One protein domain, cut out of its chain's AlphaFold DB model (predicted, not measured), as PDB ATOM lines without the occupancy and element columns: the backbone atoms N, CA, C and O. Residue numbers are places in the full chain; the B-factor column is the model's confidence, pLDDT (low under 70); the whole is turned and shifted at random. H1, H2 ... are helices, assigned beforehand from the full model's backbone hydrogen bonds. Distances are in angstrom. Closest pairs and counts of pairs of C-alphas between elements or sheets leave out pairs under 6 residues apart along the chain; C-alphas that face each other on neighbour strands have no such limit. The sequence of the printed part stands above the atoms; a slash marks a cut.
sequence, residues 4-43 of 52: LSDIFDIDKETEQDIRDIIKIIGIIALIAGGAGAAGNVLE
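Overview. This is residues 4 to 43 of the 52 residues of an uncharacterized protein of Ruminococcus flavefaciens (UniProt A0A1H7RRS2). One long helix, H2, makes nearly the whole length of this model, and the short helix H1 folds back beside its first turn as a small hook. Residues 20 to 43, of which 20 to 41 belong to H2, stick out free. The printed part has 40 residues with two named helices, H1 then H2, and no named strand: all helix. It is extended, a rod of 46 by 16 by 6 A, with a radius of gyration of the C-alphas of 15.3 A.

Along the chain. Find C-alpha 4 at (-1.905, 37.073, 39.080), where H1, residues 4 to 8, begins. Go on to C-alpha 12 at (5.426, 30.636, 38.951); from there H2, residues 12 to 41, runs 40.6 A to C-alpha 41 at (-30.388, 28.793, 57.981).

Arrangement. Look at the C-alphas of Leu 4 and Glu 15, the closest of the two helices, 7.1 A apart. H1 and H2 only just touch, with 3 pairs of C-alphas within 8 A, and H2 does so with residues 12 to 15 alone. In H1 and H2 every O i to N i+4 pair is within hydrogen-bond range.

Size, cuts and confidence. The two C-alphas farthest apart, those of Asp 11 and Glu 43, are 45.8 A apart. The link from H1 to H2 is tight, and the printed part has no cut. Look in the B-factor column for pLDDT under 70 at residues 4 to 6 and 34 to 43.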
ATOM      1  N   LEU A   4      -2.720  36.588  37.970       64.56
ATOM      2  CA  LEU A   4      -1.905  37.073  39.080       64.56
ATOM      3  C   LEU A   4      -0.473  37.414  38.649       64.56
ATOM      4  O   LEU A   4       0.071  38.394  39.150       64.56
ATOM      5  N   SER A   5       0.114  36.669  37.702       61.47
ATOM      6  CA  SER A   5       1.456  36.987  37.197       61.47
ATOM      7  C   SER A   5       1.447  38.276  36.375       61.47
ATOM      8  O   SER A   5       2.385  39.052  36.463       61.47
ATOM      9  N   ASP A   6       0.363  38.539  35.635       68.50
ATOM     10  CA  ASP A   6       0.228  39.753  34.813       68.50
ATOM     11  C   ASP A   6       0.029  41.042  35.634       68.50
ATOM     12  O   ASP A   6       0.375  42.121  35.160       68.50
ATOM     13  N   ILE A   7      -0.534  40.962  36.848       71.06
ATOM     14  CA  ILE A   7      -0.797  42.147  37.692       71.06
ATOM     15  C   ILE A   7       0.331  42.398  38.699       71.06
ATOM     16  O   ILE A   7       0.602  43.549  39.037       71.06
ATOM     17  N   PHE A   8       0.977  41.342  39.195       72.12
ATOM     18  CA  PHE A   8       1.882  41.436  40.342       72.12
ATOM     19  C   PHE A   8       3.313  40.946  40.072       72.12
ATOM     20  O   PHE A   8       4.096  40.903  41.015       72.12
ATOM     21  N   ASP A   9       3.655  40.596  38.824       70.81
ATOM     22  CA  ASP A   9       4.978  40.077  38.419       70.81
ATOM     23  C   ASP A   9       5.485  38.969  39.363       70.81
ATOM     24  O   ASP A   9       6.595  38.996  39.892       70.81
ATOM     25  N   ILE A  10       4.588  38.027  39.670       74.56
ATOM     26  CA  ILE A  10       4.819  36.959  40.645       74.56
ATOM     27  C   ILE A  10       5.400  35.735  39.933       74.56
ATOM     28  O   ILE A  10       4.850  35.263  38.934       74.56
ATOM     29  N   ASP A  11       6.476  35.182  40.497       78.56
ATOM     30  CA  ASP A  11       7.106  33.946  40.035       78.56
ATOM     31  C   ASP A  11       6.135  32.751  40.044       78.56
ATOM     32  O   ASP A  11       5.246  32.634  40.889       78.56
ATOM     33  N   LYS A  12       6.323  31.802  39.117       78.31
ATOM     34  CA  LYS A  12       5.426  30.636  38.951       78.31
ATOM     35  C   LYS A  12       5.273  29.775  40.206       78.31
ATOM     36  O   LYS A  12       4.203  29.212  40.418       78.31
ATOM     37  N   GLU A  13       6.339  29.640  40.988       82.00
ATOM     38  CA  GLU A  13       6.330  28.883  42.245       82.00
ATOM     39  C   GLU A  13       5.454  29.600  43.282       82.00
ATOM     40  O   GLU A  13       4.536  29.015  43.852       82.00
ATOM     41  N   THR A  14       5.609  30.919  43.387       79.75
ATOM     42  CA  THR A  14       4.786  31.766  44.251       79.75
ATOM     43  C   THR A  14       3.320  31.832  43.792       79.75
ATOM     44  O   THR A  14       2.421  31.868  44.631       79.75
ATOM     45  N   GLU A  15       3.025  31.776  42.485       81.31
ATOM     46  CA  GLU A  15       1.642  31.670  41.984       81.31
ATOM     47  C   GLU A  15       0.971  30.361  42.441       81.31
ATOM     48  O   GLU A  15      -0.222  30.352  42.765       81.31
ATOM     49  N   GLN A  16       1.715  29.250  42.474       84.25
ATOM     50  CA  GLN A  16       1.202  27.965  42.955       84.25
ATOM     51  C   GLN A  16       0.942  27.993  44.460       84.25
ATOM     52  O   GLN A  16      -0.157  27.620  44.877       84.25
ATOM     53  N   ASP A  17       1.874  28.531  45.244       84.75
ATOM     54  CA  ASP A  17       1.709  28.669  46.692       84.75
ATOM     55  C   ASP A  17       0.501  29.543  47.042       84.75
ATOM     56  O   ASP A  17      -0.353  29.153  47.841       84.75
ATOM     57  N   ILE A  18       0.358  30.703  46.390       85.06
ATOM     58  CA  ILE A  18      -0.794  31.594  46.590       85.06
ATOM     59  C   ILE A  18      -2.098  30.878  46.228       85.06
ATOM     60  O   ILE A  18      -3.085  30.965  46.962       85.06
ATOM     61  N   ARG A  19      -2.120  30.142  45.113       84.81
ATOM     62  CA  ARG A  19      -3.301  29.392  44.674       84.81
ATOM     63  C   ARG A  19      -3.702  28.325  45.691       84.81
ATOM     64  O   ARG A  19      -4.897  28.149  45.931       84.81
ATOM     65  N   ASP A  20      -2.743  27.624  46.279       89.75
ATOM     66  CA  ASP A  20      -3.027  26.578  47.258       89.75
ATOM     67  C   ASP A  20      -3.436  27.154  48.617       89.75
ATOM     68  O   ASP A  20      -4.401  26.667  49.213       89.75
ATOM     69  N   ILE A  21      -2.838  28.268  49.046       88.50
ATOM     70  CA  ILE A  21      -3.294  29.028  50.219       88.50
ATOM     71  C   ILE A  21      -4.745  29.490  50.032       88.50
ATOM     72  O   ILE A  21      -5.577  29.275  50.914       88.50
ATOM     73  N   ILE A  22      -5.087  30.068  48.875       86.69
ATOM     74  CA  ILE A  22      -6.454  30.528  48.585       86.69
ATOM     75  C   ILE A  22      -7.448  29.360  48.605       86.69
ATOM     76  O   ILE A  22      -8.542  29.510  49.147       86.69
ATOM     77  N   LYS A  23      -7.090  28.186  48.069       87.75
ATOM     78  CA  LYS A  23      -7.952  26.994  48.145       87.75
ATOM     79  C   LYS A  23      -8.183  26.547  49.585       87.75
ATOM     80  O   LYS A  23      -9.320  26.261  49.944       87.75
ATOM     81  N   ILE A  24      -7.133  26.494  50.405       91.12
ATOM     82  CA  ILE A  24      -7.238  26.085  51.813       91.12
ATOM     83  C   ILE A  24      -8.122  27.070  52.581       91.12
ATOM     84  O   ILE A  24      -9.055  26.652  53.263       91.12
ATOM     85  N   ILE A  25      -7.885  28.374  52.416       87.19
ATOM     86  CA  ILE A  25      -8.707  29.422  53.032       87.19
ATOM     87  C   ILE A  25     -10.153  29.322  52.545       87.19
ATOM     88  O   ILE A  25     -11.068  29.409  53.355       87.19
ATOM     89  N   GLY A  26     -10.374  29.083  51.251       84.88
ATOM     90  CA  GLY A  26     -11.704  28.891  50.677       84.88
ATOM     91  C   GLY A  26     -12.440  27.691  51.270       84.88
ATOM     92  O   GLY A  26     -13.619  27.801  51.588       84.88
ATOM     93  N   ILE A  27     -11.750  26.569  51.494       87.06
ATOM     94  CA  ILE A  27     -12.321  25.387  52.156       87.06
ATOM     95  C   ILE A  27     -12.655  25.695  53.618       87.06
ATOM     96  O   ILE A  27     -13.749  25.374  54.071       87.06
ATOM     97  N   ILE A  28     -11.756  26.355  54.354       84.19
ATOM     98  CA  ILE A  28     -12.001  26.742  55.751       84.19
ATOM     99  C   ILE A  28     -13.181  27.712  55.838       84.19
ATOM    100  O   ILE A  28     -14.057  27.530  56.677       84.19
ATOM    101  N   ALA A  29     -13.246  28.705  54.951       82.56
ATOM    102  CA  ALA A  29     -14.350  29.651  54.868       82.56
ATOM    103  C   ALA A  29     -15.663  28.969  54.466       82.56
ATOM    104  O   ALA A  29     -16.708  29.321  54.998       82.56
ATOM    105  N   LEU A  30     -15.629  27.966  53.584       82.44
ATOM    106  CA  LEU A  30     -16.801  27.169  53.224       82.44
ATOM    107  C   LEU A  30     -17.284  26.313  54.399       82.44
ATOM    108  O   LEU A  30     -18.484  26.198  54.608       82.44
ATOM    109  N   ILE A  31     -16.380  25.733  55.188       82.12
ATOM    110  CA  ILE A  31     -16.738  24.933  56.366       82.12
ATOM    111  C   ILE A  31     -17.258  25.838  57.488       82.12
ATOM    112  O   ILE A  31     -18.317  25.571  58.047       82.12
ATOM    113  N   ALA A  32     -16.556  26.927  57.797       76.81
ATOM    114  CA  ALA A  32     -16.949  27.874  58.837       76.81
ATOM    115  C   ALA A  32     -18.222  28.641  58.452       76.81
ATOM    116  O   ALA A  32     -19.147  28.760  59.251       76.81
ATOM    117  N   GLY A  33     -18.297  29.118  57.210       73.81
ATOM    118  CA  GLY A  33     -19.456  29.795  56.641       73.81
ATOM    119  C   GLY A  33     -20.617  28.844  56.377       73.81
ATOM    120  O   GLY A  33     -21.751  29.247  56.555       73.81
ATOM    121  N   GLY A  34     -20.367  27.579  56.039       68.44
ATOM    122  CA  GLY A  34     -21.388  26.540  55.890       68.44
ATOM    123  C   GLY A  34     -21.947  26.063  57.228       68.44
ATOM    124  O   GLY A  34     -23.147  25.846  57.329       68.44
ATOM    125  N   ALA A  35     -21.126  25.973  58.277       64.75
ATOM    126  CA  ALA A  35     -21.585  25.706  59.640       64.75
ATOM    127  C   ALA A  35     -22.323  26.917  60.240       64.75
ATOM    128  O   ALA A  35     -23.376  26.759  60.852       64.75
ATOM    129  N   GLY A  36     -21.812  28.133  60.016       59.69
ATOM    130  CA  GLY A  36     -22.462  29.380  60.424       59.69
ATOM    131  C   GLY A  36     -23.746  29.664  59.643       59.69
ATOM    132  O   GLY A  36     -24.721  30.134  60.224       59.69
ATOM    133  N   ALA A  37     -23.783  29.325  58.354       58.88
ATOM    134  CA  ALA A  37     -24.992  29.359  57.550       58.88
ATOM    135  C   ALA A  37     -25.933  28.239  57.966       58.88
ATOM    136  O   ALA A  37     -27.081  28.542  58.159       58.88
ATOM    137  N   ALA A  38     -25.522  26.995  58.213       57.97
ATOM    138  CA  ALA A  38     -26.444  25.952  58.681       57.97
ATOM    139  C   ALA A  38     -27.094  26.301  60.036       57.97
ATOM    140  O   ALA A  38     -28.289  26.071  60.213       57.97
ATOM    141  N   GLY A  39     -26.338  26.916  60.954       54.19
ATOM    142  CA  GLY A  39     -26.871  27.451  62.210       54.19
ATOM    143  C   GLY A  39     -27.850  28.612  62.003       54.19
ATOM    144  O   GLY A  39     -28.921  28.606  62.595       54.19
ATOM    145  N   ASN A  40     -27.530  29.558  61.111       51.97
ATOM    146  CA  ASN A  40     -28.414  30.685  60.784       51.97
ATOM    147  C   ASN A  40     -29.505  30.350  59.753       51.97
ATOM    148  O   ASN A  40     -30.446  31.111  59.643       51.97
ATOM    149  N   VAL A  41     -29.419  29.249  58.999       53.06
ATOM    150  CA  VAL A  41     -30.388  28.793  57.981       53.06
ATOM    151  C   VAL A  41     -31.569  28.116  58.653       53.06
ATOM    152  O   VAL A  41     -32.693  28.275  58.191       53.06
ATOM    153  N   LEU A  42     -31.341  27.453  59.789       53.22
ATOM    154  CA  LEU A  42     -32.408  27.068  60.719       53.22
ATOM    155  C   LEU A  42     -33.121  28.282  61.348       53.22
ATOM    156  O   LEU A  42     -34.251  28.142  61.803       53.22
ATOM    157  N   GLU A  43     -32.484  29.456  61.347       51.69
ATOM    158  CA  GLU A  43     -33.030  30.730  61.840       51.69
ATOM    159  C   GLU A  43     -33.335  31.725  60.698       51.69
ATOM    160  O   GLU A  43     -33.720  32.870  60.939       51.69
TER     161      GLU A  43